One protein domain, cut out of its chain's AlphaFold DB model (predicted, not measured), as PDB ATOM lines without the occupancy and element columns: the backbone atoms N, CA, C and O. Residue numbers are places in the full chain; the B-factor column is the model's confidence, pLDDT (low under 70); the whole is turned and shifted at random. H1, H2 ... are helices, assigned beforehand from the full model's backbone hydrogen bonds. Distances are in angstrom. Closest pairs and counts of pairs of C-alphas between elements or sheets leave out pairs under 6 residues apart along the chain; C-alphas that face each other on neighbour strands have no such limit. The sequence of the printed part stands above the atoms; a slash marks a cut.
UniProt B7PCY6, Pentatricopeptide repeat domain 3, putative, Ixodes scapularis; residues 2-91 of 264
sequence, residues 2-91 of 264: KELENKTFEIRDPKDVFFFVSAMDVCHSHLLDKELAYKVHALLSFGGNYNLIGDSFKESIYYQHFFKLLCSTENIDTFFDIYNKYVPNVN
ATOM      1  N   LYS A   2    -103.333 337.527 784.056       74.06
ATOM      2  CA  LYS A   2    -103.761 337.317 785.459       74.06
ATOM      3  C   LYS A   2    -103.810 335.848 785.914       74.06
ATOM      4  O   LYS A   2    -103.436 335.540 787.034       74.06
ATOM      5  N   GLU A   3    -104.220 334.932 785.039       80.75
ATOM      6  CA  GLU A   3    -104.298 333.494 785.351       80.75
ATOM      7  C   GLU A   3    -102.939 332.773 785.379       80.75
ATOM      8  O   GLU A   3    -102.860 331.634 785.846       80.75
ATOM      9  N   LEU A   4    -101.881 333.410 784.870       81.69
ATOM     10  CA  LEU A   4    -100.526 332.859 784.762       81.69
ATOM     11  C   LEU A   4     -99.559 333.460 785.791       81.69
ATOM     12  O   LEU A   4     -98.486 332.907 786.003       81.69
ATOM     13  N   GLU A   5     -99.919 334.581 786.419       84.31
ATOM     14  CA  GLU A   5     -99.068 335.293 787.375       84.31
ATOM     15  C   GLU A   5     -98.653 334.394 788.549       84.31
ATOM     16  O   GLU A   5     -99.453 333.621 789.078       84.31
ATOM     17  N   ASN A   6     -97.384 334.510 788.955       87.75
ATOM     18  CA  ASN A   6     -96.780 333.764 790.066       87.75
ATOM     19  C   ASN A   6     -96.885 332.233 789.947       87.75
ATOM     20  O   ASN A   6     -96.894 331.523 790.956       87.75
ATOM     21  N   LYS A   7     -96.963 331.712 788.719       89.44
ATOM     22  CA  LYS A   7     -96.909 330.275 788.442       89.44
ATOM     23  C   LYS A   7     -95.589 329.902 787.787       89.44
ATOM     24  O   LYS A   7     -95.051 330.650 786.971       89.44
ATOM     25  N   THR A   8     -95.099 328.721 788.135       91.06
ATOM     26  CA  THR A   8     -93.962 328.088 787.472       91.06
ATOM     27  C   THR A   8     -94.442 327.060 786.460       91.06
ATOM     28  O   THR A   8     -95.442 326.373 786.683       91.06
ATOM     29  N   PHE A   9     -93.707 326.934 785.368       92.81
ATOM     30  CA  PHE A   9     -94.012 326.056 784.254       92.81
ATOM     31  C   PHE A   9     -92.761 325.275 783.854       92.81
ATOM     32  O   PHE A   9     -91.632 325.723 784.046       92.81
ATOM     33  N   GLU A  10     -92.987 324.098 783.288       92.06
ATOM     34  CA  GLU A  10     -91.950 323.208 782.775       92.06
ATOM     35  C   GLU A  10     -92.203 322.971 781.287       92.06
ATOM     36  O   GLU A  10     -93.353 323.028 780.842       92.06
ATOM     37  N   ILE A  11     -91.141 322.698 780.530       92.88
ATOM     38  CA  ILE A  11     -91.237 322.369 779.103       92.88
ATOM     39  C   ILE A  11     -91.974 321.034 778.962       92.88
ATOM     40  O   ILE A  11     -91.530 320.017 779.496       92.88
ATOM     41  N   ARG A  12     -93.091 321.032 778.233       94.25
ATOM     42  CA  ARG A  12     -93.900 319.841 777.927       94.25
ATOM     43  C   ARG A  12     -93.899 319.517 776.440       94.25
ATOM     44  O   ARG A  12     -93.961 318.346 776.079       94.25
ATOM     45  N   ASP A  13     -93.799 320.539 775.599       94.62
ATOM     46  CA  ASP A  13     -93.643 320.435 774.154       94.62
ATOM     47  C   ASP A  13     -92.359 321.162 773.715       94.62
ATOM     48  O   ASP A  13     -92.050 322.238 774.237       94.62
ATOM     49  N   PRO A  14     -91.604 320.642 772.727       90.06
ATOM     50  CA  PRO A  14     -90.449 321.341 772.165       90.06
ATOM     51  C   PRO A  14     -90.740 322.773 771.688       90.06
ATOM     52  O   PRO A  14     -89.815 323.572 771.561       90.06
ATOM     53  N   LYS A  15     -92.003 323.110 771.403       92.75
ATOM     54  CA  LYS A  15     -92.436 324.447 770.988       92.75
ATOM     55  C   LYS A  15     -92.704 325.409 772.145       92.75
ATOM     56  O   LYS A  15     -92.846 326.604 771.888       92.75
ATOM     57  N   ASP A  16     -92.726 324.951 773.393       93.19
ATOM     58  CA  ASP A  16     -92.979 325.825 774.547       93.19
ATOM     59  C   ASP A  16     -91.929 326.940 774.662       93.19
ATOM     60  O   ASP A  16     -92.234 328.049 775.104       93.19
ATOM     61  N   VAL A  17     -90.714 326.696 774.154       93.88
ATOM     62  CA  VAL A  17     -89.621 327.679 774.135       93.88
ATOM     63  C   VAL A  17     -89.881 328.905 773.244       93.88
ATOM     64  O   VAL A  17     -89.142 329.883 773.299       93.88
ATOM     65  N   PHE A  18     -90.916 328.876 772.397       92.88
ATOM     66  CA  PHE A  18     -91.280 330.008 771.536       92.88
ATOM     67  C   PHE A  18     -92.272 330.970 772.192       92.88
ATOM     68  O   PHE A  18     -92.480 332.069 771.666       92.88
ATOM     69  N   PHE A  19     -92.886 330.588 773.316       95.62
ATOM     70  CA  PHE A  19     -93.949 331.371 773.944       95.62
ATOM     71  C   PHE A  19     -93.482 332.784 774.304       95.62
ATOM     72  O   PHE A  19     -94.093 333.758 773.872       95.62
ATOM     73  N   PHE A  20     -92.384 332.908 775.056       96.38
ATOM     74  CA  PHE A  20     -91.928 334.207 775.555       96.38
ATOM     75  C   PHE A  20     -91.471 335.135 774.431       96.38
ATOM     76  O   PHE A  20     -91.831 336.311 774.443       96.38
ATOM     77  N   VAL A  21     -90.740 334.608 773.442       94.56
ATOM     78  CA  VAL A  21     -90.320 335.371 772.256       94.56
ATOM     79  C   VAL A  21     -91.540 335.916 771.516       94.56
ATOM     80  O   VAL A  21     -91.631 337.121 771.297       94.56
ATOM     81  N   SER A  22     -92.510 335.051 771.206       96.38
ATOM     82  CA  SER A  22     -93.716 335.434 770.462       96.38
ATOM     83  C   SER A  22     -94.576 336.424 771.250       96.38
ATOM     84  O   SER A  22     -95.077 337.399 770.700       96.38
ATOM     85  N   ALA A  23     -94.732 336.207 772.557       97.12
ATOM     86  CA  ALA A  23     -95.495 337.102 773.418       97.12
ATOM     87  C   ALA A  23     -94.865 338.499 773.482       97.12
ATOM     88  O   ALA A  23     -95.584 339.495 773.409       97.12
ATOM     89  N   MET A  24     -93.536 338.586 773.597       97.25
ATOM     90  CA  MET A  24     -92.840 339.871 773.648       97.25
ATOM     91  C   MET A  24     -92.833 340.586 772.294       97.25
ATOM     92  O   MET A  24     -93.013 341.802 772.259       97.25
ATOM     93  N   ASP A  25     -92.707 339.849 771.187       95.69
ATOM     94  CA  ASP A  25     -92.888 340.403 769.841       95.69
ATOM     95  C   ASP A  25     -94.292 340.998 769.668       95.69
ATOM     96  O   ASP A  25     -94.426 342.145 769.258       95.69
ATOM     97  N   VAL A  26     -95.349 340.299 770.100       96.94
ATOM     98  CA  VAL A  26     -96.717 340.844 770.076       96.94
ATOM     99  C   VAL A  26     -96.841 342.116 770.923       96.94
ATOM    100  O   VAL A  26     -97.446 343.092 770.470       96.94
ATOM    101  N   CYS A  27     -96.240 342.147 772.119       97.25
ATOM    102  CA  CYS A  27     -96.237 343.346 772.964       97.25
ATOM    103  C   CYS A  27     -95.568 344.538 772.263       97.25
ATOM    104  O   CYS A  27     -96.091 345.645 772.323       97.25
ATOM    105  N   HIS A  28     -94.437 344.311 771.593       93.94
ATOM    106  CA  HIS A  28     -93.654 345.345 770.920       93.94
ATOM    107  C   HIS A  28     -94.237 345.759 769.561       93.94
ATOM    108  O   HIS A  28     -94.545 346.927 769.346       93.94
ATOM    109  N   SER A  29     -94.368 344.803 768.643       89.06
ATOM    110  CA  SER A  29     -94.588 345.026 767.211       89.06
ATOM    111  C   SER A  29     -96.063 345.191 766.840       89.06
ATOM    112  O   SER A  29     -96.369 345.721 765.772       89.06
ATOM    113  N   HIS A  30     -96.985 344.734 767.694       92.94
ATOM    114  CA  HIS A  30     -98.420 344.736 767.388       92.94
ATOM    115  C   HIS A  30     -99.259 345.565 768.359       92.94
ATOM    116  O   HIS A  30    -100.226 346.189 767.929       92.94
ATOM    117  N   LEU A  31     -98.908 345.582 769.647       94.38
ATOM    118  CA  LEU A  31     -99.703 346.262 770.676       94.38
ATOM    119  C   LEU A  31     -99.072 347.561 771.185       94.38
ATOM    120  O   LEU A  31     -99.801 348.446 771.627       94.38
ATOM    121  N   LEU A  32     -97.741 347.663 771.139       93.56
ATOM    122  CA  LEU A  32     -96.967 348.720 771.790       93.56
ATOM    123  C   LEU A  32     -97.333 348.891 773.288       93.56
ATOM    124  O   LEU A  32     -97.378 350.003 773.811       93.56
ATOM    125  N   ASP A  33     -97.616 347.781 773.981       96.75
ATOM    126  CA  ASP A  33     -98.132 347.758 775.360       96.75
ATOM    127  C   ASP A  33     -97.032 347.374 776.363       96.75
ATOM    128  O   ASP A  33     -96.713 346.195 776.565       96.75
ATOM    129  N   LYS A  34     -96.453 348.388 777.017       96.00
ATOM    130  CA  LYS A  34     -95.384 348.199 778.009       96.00
ATOM    131  C   LYS A  34     -95.849 347.528 779.302       96.00
ATOM    132  O   LYS A  34     -95.091 346.768 779.900       96.00
ATOM    133  N   GLU A  35     -97.093 347.753 779.723       96.69
ATOM    134  CA  GLU A  35     -97.632 347.170 780.958       96.69
ATOM    135  C   GLU A  35     -97.814 345.659 780.797       96.69
ATOM    136  O   GLU A  35     -97.532 344.870 781.706       96.69
ATOM    137  N   LEU A  36     -98.255 345.231 779.612       96.44
ATOM    138  CA  LEU A  36     -98.303 343.822 779.258       96.44
ATOM    139  C   LEU A  36     -96.897 343.218 779.167       96.44
ATOM    140  O   LEU A  36     -96.672 342.137 779.715       96.44
ATOM    141  N   ALA A  37     -95.949 343.927 778.551       96.75
ATOM    142  CA  ALA A  37     -94.561 343.483 778.459       96.75
ATOM    143  C   ALA A  37     -93.927 343.263 779.842       96.75
ATOM    144  O   ALA A  37     -93.304 342.224 780.071       96.75
ATOM    145  N   TYR A  38     -94.153 344.168 780.801       96.44
ATOM    146  CA  TYR A  38     -93.694 343.984 782.181       96.44
ATOM    147  C   TYR A  38     -94.291 342.744 782.841       96.44
ATOM    148  O   TYR A  38     -93.573 342.015 783.523       96.44
ATOM    149  N   LYS A  39     -95.571 342.439 782.603       96.31
ATOM    150  CA  LYS A  39     -96.191 341.205 783.117       96.31
ATOM    151  C   LYS A  39     -95.570 339.958 782.499       96.31
ATOM    152  O   LYS A  39     -95.335 338.984 783.209       96.31
ATOM    153  N   VAL A  40     -95.298 339.975 781.193       96.50
ATOM    154  CA  VAL A  40     -94.617 338.866 780.504       96.50
ATOM    155  C   VAL A  40     -93.207 338.676 781.070       96.50
ATOM    156  O   VAL A  40     -92.805 337.548 781.345       96.50
ATOM    157  N   HIS A  41     -92.477 339.766 781.307       95.31
ATOM    158  CA  HIS A  41     -91.133 339.725 781.881       95.31
ATOM    159  C   HIS A  41     -91.108 339.269 783.346       95.31
ATOM    160  O   HIS A  41     -90.243 338.484 783.741       95.31
ATOM    161  N   ALA A  42     -92.087 339.696 784.147       94.88
ATOM    162  CA  ALA A  42     -92.264 339.221 785.514       94.88
ATOM    163  C   ALA A  42     -92.544 337.712 785.545       94.88
ATOM    164  O   ALA A  42     -91.955 337.001 786.354       94.88
ATOM    165  N   LEU A  43     -93.380 337.213 784.625       95.94
ATOM    166  CA  LEU A  43     -93.653 335.782 784.495       95.94
ATOM    167  C   LEU A  43     -92.396 334.988 784.114       95.94
ATOM    168  O   LEU A  43     -92.139 333.947 784.714       95.94
ATOM    169  N   LEU A  44     -91.609 335.480 783.153       94.06
ATOM    170  CA  LEU A  44     -90.343 334.857 782.750       94.06
ATOM    171  C   LEU A  44     -89.350 334.775 783.920       94.06
ATOM    172  O   LEU A  44     -88.670 333.768 784.095       94.06
ATOM    173  N   SER A  45     -89.291 335.833 784.731       90.56
ATOM    174  CA  SER A  45     -88.377 335.946 785.872       90.56
ATOM    175  C   SER A  45     -88.846 335.173 787.113       90.56
ATOM    176  O   SER A  45     -88.142 335.149 788.122       90.56
ATOM    177  N   PHE A  46     -90.040 334.575 787.081       93.69
ATOM    178  CA  PHE A  46     -90.620 333.895 788.232       93.69
ATOM    179  C   PHE A  46     -90.174 332.428 788.310       93.69
ATOM    180  O   PHE A  46     -90.449 331.623 787.419       93.69
ATOM    181  N   GLY A  47     -89.522 332.059 789.416       91.06
ATOM    182  CA  GLY A  47     -89.084 330.686 789.673       91.06
ATOM    183  C   GLY A  47     -88.168 330.140 788.570       91.06
ATOM    184  O   GLY A  47     -87.182 330.773 788.210       91.06
ATOM    185  N   GLY A  48     -88.490 328.953 788.045       89.12
ATOM    186  CA  GLY A  48     -87.718 328.276 786.993       89.12
ATOM    187  C   GLY A  48     -88.125 328.618 785.555       89.12
ATOM    188  O   GLY A  48     -87.627 327.984 784.625       89.12
ATOM    189  N   ASN A  49     -89.024 329.590 785.350       94.31
ATOM    190  CA  ASN A  49     -89.607 329.876 784.031       94.31
ATOM    191  C   ASN A  49     -88.588 330.361 783.001       94.31
ATOM    192  O   ASN A  49     -88.844 330.248 781.806       94.31
ATOM    193  N   TYR A  50     -87.426 330.847 783.434       90.94
ATOM    194  CA  TYR A  50     -86.368 331.280 782.526       90.94
ATOM    195  C   TYR A  50     -85.930 330.177 781.552       90.94
ATOM    196  O   TYR A  50     -85.589 330.461 780.409       90.94
ATOM    197  N   ASN A  51     -86.032 328.905 781.956       89.19
ATOM    198  CA  ASN A  51     -85.725 327.756 781.098       89.19
ATOM    199  C   ASN A  51     -86.622 327.680 779.845       89.19
ATOM    200  O   ASN A  51     -86.239 327.078 778.846       89.19
ATOM    201  N   LEU A  52     -87.798 328.316 779.872       92.81
ATOM    202  CA  LEU A  52     -88.729 328.395 778.743       92.81
ATOM    203  C   LEU A  52     -88.324 329.443 777.701       92.81
ATOM    204  O   LEU A  52     -89.018 329.589 776.703       92.81
ATOM    205  N   ILE A  53     -87.230 330.183 777.894       88.44
ATOM    206  CA  ILE A  53     -86.693 331.052 776.839       88.44
ATOM    207  C   ILE A  53     -85.970 330.241 775.749       88.44
ATOM    208  O   ILE A  53     -85.849 330.691 774.611       88.44
ATOM    209  N   GLY A  54     -85.529 329.023 776.085       86.88
ATOM    210  CA  GLY A  54     -84.804 328.133 775.187       86.88
ATOM    211  C   GLY A  54     -83.310 328.444 775.120       86.88
ATOM    212  O   GLY A  54     -82.605 328.360 776.121       86.88
ATOM    213  N   ASP A  55     -82.817 328.733 773.917       81.50
ATOM    214  CA  ASP A  55     -81.398 328.979 773.641       81.50
ATOM    215  C   ASP A  55     -81.030 330.472 773.692       81.50
ATOM    216  O   ASP A  55     -81.885 331.360 773.721       81.50
ATOM    217  N   SER A  56     -79.724 330.757 773.666       76.62
ATOM    218  CA  SER A  56     -79.184 332.123 773.714       76.62
ATOM    219  C   SER A  56     -79.631 333.000 772.540       76.62
ATOM    220  O   SER A  56     -79.675 334.222 772.666       76.62
ATOM    221  N   PHE A  57     -79.982 332.399 771.400       75.81
ATOM    222  CA  PHE A  57     -80.488 333.126 770.240       75.81
ATOM    223  C   PHE A  57     -81.910 333.641 770.491       75.81
ATOM    224  O   PHE A  57     -82.175 334.828 770.299       75.81
ATOM    225  N   LYS A  58     -82.807 332.781 770.986       83.44
ATOM    226  CA  LYS A  58     -84.178 333.158 771.373       83.44
ATOM    227  C   LYS A  58     -84.195 334.164 772.518       83.44
ATOM    228  O   LYS A  58     -84.948 335.133 772.462       83.44
ATOM    229  N   GLU A  59     -83.329 333.976 773.507       84.94
ATOM    230  CA  GLU A  59     -83.125 334.935 774.594       84.94
ATOM    231  C   GLU A  59     -82.755 336.326 774.058       84.94
ATOM    232  O   GLU A  59     -83.356 337.326 774.451       84.94
ATOM    233  N   SER A  60     -81.828 336.395 773.101       78.31
ATOM    234  CA  SER A  60     -81.428 337.654 772.469       78.31
ATOM    235  C   SER A  60     -82.604 338.365 771.784       78.31
ATOM    236  O   SER A  60     -82.826 339.556 772.010       78.31
ATOM    237  N   ILE A  61     -83.407 337.624 771.010       82.88
ATOM    238  CA  ILE A  61     -84.589 338.158 770.311       82.88
ATOM    239  C   ILE A  61     -85.635 338.665 771.310       82.88
ATOM    240  O   ILE A  61     -86.172 339.761 771.147       82.88
ATOM    241  N   TYR A  62     -85.906 337.903 772.374       92.19
ATOM    242  CA  TYR A  62     -86.848 338.303 773.417       92.19
ATOM    243  C   TYR A  62     -86.489 339.672 774.011       92.19
ATOM    244  O   TYR A  62     -87.320 340.585 774.036       92.19
ATOM    245  N   TYR A  63     -85.240 339.840 774.458       89.12
ATOM    246  CA  TYR A  63     -84.813 341.095 775.071       89.12
ATOM    247  C   TYR A  63     -84.697 342.238 774.062       89.12
ATOM    248  O   TYR A  63     -84.907 343.387 774.442       89.12
ATOM    249  N   GLN A  64     -84.429 341.954 772.786       83.75
ATOM    250  CA  GLN A  64     -84.464 342.966 771.731       83.75
ATOM    251  C   GLN A  64     -85.861 343.591 771.612       83.75
ATOM    252  O   GLN A  64     -85.982 344.816 771.634       83.75
ATOM    253  N   HIS A  65     -86.915 342.774 771.534       89.69
ATOM    254  CA  HIS A  65     -88.291 343.279 771.511       89.69
ATOM    255  C   HIS A  65     -88.630 344.049 772.789       89.69
ATOM    256  O   HIS A  65     -89.183 345.148 772.716       89.69
ATOM    257  N   PHE A  66     -88.237 343.516 773.949       93.44
ATOM    258  CA  PHE A  66     -88.491 344.164 775.232       93.44
ATOM    259  C   PHE A  66     -87.832 345.548 775.315       93.44
ATOM    260  O   PHE A  66     -88.507 346.539 775.584       93.44
ATOM    261  N   PHE A  67     -86.537 345.660 775.009       89.69
ATOM    262  CA  PHE A  67     -85.823 346.933 775.086       89.69
ATOM    263  C   PHE A  67     -86.249 347.938 774.017       89.69
ATOM    264  O   PHE A  67     -86.318 349.126 774.324       89.69
ATOM    265  N   LYS A  68     -86.578 347.502 772.795       84.94
ATOM    266  CA  LYS A  68     -87.116 348.405 771.762       84.94
ATOM    267  C   LYS A  68     -88.442 349.026 772.186       84.94
ATOM    268  O   LYS A  68     -88.636 350.233 772.023       84.94
ATOM    269  N   LEU A  69     -89.319 348.218 772.783       90.38
ATOM    270  CA  LEU A  69     -90.578 348.696 773.335       90.38
ATOM    271  C   LEU A  69     -90.337 349.713 774.454       90.38
ATOM    272  O   LEU A  69     -90.884 350.811 774.397       90.38
ATOM    273  N   LEU A  70     -89.489 349.389 775.435       90.56
ATOM    274  CA  LEU A  70     -89.212 350.294 776.554       90.56
ATOM    275  C   LEU A  70     -88.533 351.590 776.099       90.56
ATOM    276  O   LEU A  70     -88.944 352.661 776.522       90.56
ATOM    277  N   CYS A  71     -87.572 351.528 775.176       86.38
ATOM    278  CA  CYS A  71     -86.930 352.719 774.605       86.38
ATOM    279  C   CYS A  71     -87.953 353.691 773.985       86.38
ATOM    280  O   CYS A  71     -87.770 354.904 774.023       86.38
ATOM    281  N   SER A  72     -89.052 353.155 773.448       85.12
ATOM    282  CA  SER A  72     -90.100 353.940 772.790       85.12
ATOM    283  C   SER A  72     -91.229 354.388 773.730       85.12
ATOM    284  O   SER A  72     -92.027 355.240 773.345       85.12
ATOM    285  N   THR A  73     -91.350 353.807 774.928       89.31
ATOM    286  CA  THR A  73     -92.547 353.956 775.788       89.31
ATOM    287  C   THR A  73     -92.253 354.294 777.254       89.31
ATOM    288  O   THR A  73     -93.165 354.692 777.989       89.31
ATOM    289  N   GLU A  74     -91.005 354.150 777.701       90.50
ATOM    290  CA  GLU A  74     -90.555 354.544 779.032       90.50
ATOM    291  C   GLU A  74     -89.860 355.898 779.047       90.50
ATOM    292  O   GLU A  74     -89.388 356.413 778.034       90.50
ATOM    293  N   ASN A  75     -89.785 356.476 780.245       90.62
ATOM    294  CA  ASN A  75     -88.883 357.596 780.473       90.62
ATOM    295  C   ASN A  75     -87.418 357.121 780.454       90.62
ATOM    296  O   ASN A  75     -87.107 355.959 780.733       90.62
ATOM    297  N   ILE A  76     -86.518 358.050 780.133       68.44
ATOM    298  CA  ILE A  76     -85.101 357.754 779.908       68.44
ATOM    299  C   ILE A  76     -84.411 357.160 781.145       68.44
ATOM    300  O   ILE A  76     -83.636 356.217 781.006       68.44
ATOM    301  N   ASP A  77     -84.732 357.650 782.344       80.31
ATOM    302  CA  ASP A  77     -84.111 357.193 783.591       80.31
ATOM    303  C   ASP A  77     -84.496 355.736 783.890       80.31
ATOM    304  O   ASP A  77     -83.638 354.875 784.078       80.31
ATOM    305  N   THR A  78     -85.792 355.426 783.803       85.31
ATOM    306  CA  THR A  78     -86.333 354.073 784.014       85.31
ATOM    307  C   THR A  78     -85.799 353.092 782.973       85.31
ATOM    308  O   THR A  78     -85.464 351.951 783.299       85.31
ATOM    309  N   PHE A  79     -85.675 353.530 781.718       81.06
ATOM    310  CA  PHE A  79     -85.069 352.716 780.669       81.06
ATOM    311  C   PHE A  79     -83.619 352.350 781.008       81.06
ATOM    312  O   PHE A  79     -83.262 351.172 780.935       81.06
ATOM    313  N   PHE A  80     -82.789 353.324 781.400       74.00
ATOM    314  CA  PHE A  80     -81.383 353.064 781.708       74.00
ATOM    315  C   PHE A  80     -81.193 352.204 782.959       74.00
ATOM    316  O   PHE A  80     -80.297 351.356 782.967       74.00
ATOM    317  N   ASP A  81     -82.052 352.335 783.970       83.12
ATOM    318  CA  ASP A  81     -82.036 351.458 785.145       83.12
ATOM    319  C   ASP A  81     -82.262 349.988 784.759       83.12
ATOM    320  O   ASP A  81     -81.525 349.090 785.180       83.12
ATOM    321  N   ILE A  82     -83.244 349.732 783.892       82.62
ATOM    322  CA  ILE A  82     -83.544 348.387 783.383       82.62
ATOM    323  C   ILE A  82     -82.414 347.903 782.466       82.62
ATOM    324  O   ILE A  82     -81.944 346.771 782.599       82.62
ATOM    325  N   TYR A  83     -81.925 348.755 781.567       77.12
ATOM    326  CA  TYR A  83     -80.823 348.435 780.659       77.12
ATOM    327  C   TYR A  83     -79.575 347.987 781.429       77.12
ATOM    328  O   TYR A  83     -79.043 346.904 781.183       77.12
ATOM    329  N   ASN A  84     -79.154 348.767 782.426       75.75
ATOM    330  CA  ASN A  84     -77.978 348.466 783.241       75.75
ATOM    331  C   ASN A  84     -78.141 347.190 784.074       75.75
ATOM    332  O   ASN A  84     -77.153 346.512 784.354       75.75
ATOM    333  N   LYS A  85     -79.375 346.833 784.443       80.56
ATOM    334  CA  LYS A  85     -79.669 345.604 785.184       80.56
ATOM    335  C   LYS A  85     -79.514 344.341 784.331       80.56
ATOM    336  O   LYS A  85     -78.961 343.351 784.814       80.56
ATOM    337  N   TYR A  86     -80.004 344.349 783.089       74.44
ATOM    338  CA  TYR A  86     -80.115 343.120 782.288       74.44
ATOM    339  C   TYR A  86     -79.065 342.997 781.177       74.44
ATOM    340  O   TYR A  86     -78.580 341.898 780.928       74.44
ATOM    341  N   VAL A  87     -78.637 344.091 780.543       67.19
ATOM    342  CA  VAL A  87     -77.691 344.021 779.412       67.19
ATOM    343  C   VAL A  87     -76.327 343.418 779.767       67.19
ATOM    344  O   VAL A  87     -75.806 342.656 778.956       67.19
ATOM    345  N   PRO A  88     -75.745 343.649 780.960       58.47
ATOM    346  CA  PRO A  88     -74.504 342.979 781.344       58.47
ATOM    347  C   PRO A  88     -74.599 341.450 781.460       58.47
ATOM    348  O   PRO A  88     -73.558 340.798 781.451       58.47
ATOM    349  N   ASN A  89     -75.809 340.897 781.600       58.22
ATOM    350  CA  ASN A  89     -76.046 339.499 781.971       58.22
ATOM    351  C   ASN A  89     -76.688 338.656 780.855       58.22
ATOM    352  O   ASN A  89     -76.779 337.441 780.999       58.22
ATOM    353  N   VAL A  90     -77.128 339.270 779.754       57.16
ATOM    354  CA  VAL A  90     -77.845 338.590 778.665       57.16
ATOM    355  C   VAL A  90     -76.993 338.591 777.392       57.16
ATOM    356  O   VAL A  90     -76.398 339.608 777.034       57.16
ATOM    357  N   ASN A  91     -77.001 337.485 776.637       52.66
ATOM    358  CA  ASN A  91     -76.380 337.356 775.306       52.66
ATOM    359  C   ASN A  91     -77.065 338.215 774.200       52.66
ATOM    360  O   ASN A  91     -77.035 337.876 773.015       52.66
TER     361      ASN A  91
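This is residues 2 to 91 of the 264 residues of the protein "Pentatricopeptide repeat domain 3, putative" of Ixodes scapularis (UniProt B7PCY6). Look for an up-and-down bundle of H1, H2 and H4, each running against the one before it, with short H3 at one end and H5 folding back beside H4. The 90 printed residues, with five named helices, H1 to H5, are all helix in class and compact. The radius of gyration of the C-alphas is 12.7 A, the spans 39 by 28 by 22 A.

Past residues 2 to 15, find C-alpha 16 at (-92.979, 325.825, 774.547); there H1, residues 16 to 31, begins, 21.9 A long. H2 is residues 34 to 44, H3 49 to 53, H4 56 to 73, 25.7 A. H5, residues 76 to 89, 20.5 A, ends at (-76.046, 339.499, 781.971).

H1 touches H4 at Val 21 and Tyr 62, closest C-alphas 4.7 A apart, a shallow tilt of 22 degrees, the same way. H1 and H2 form a hairpin, closest C-alphas Cys 27 and Ala 37, 5.7 A. H4 and H5, a hairpin, only just touch, with 3 pairs of C-alphas within 8 A, the closest Leu 70 and Phe 79, 6.3 A. Every O i to N i+4 pair is within hydrogen-bond range in H2 and H4, 9 of 12 in H1, 8 of 10 in H5, 0 of 1 in H3, whose O i to N i+3 count is 2 of 2.

The farthest C-alphas, Asp 13 and Asp 77, are 39.1 A apart. The printed part has no cut and its links are tight; pLDDT is under 70 at residues 76 and 87 to 91.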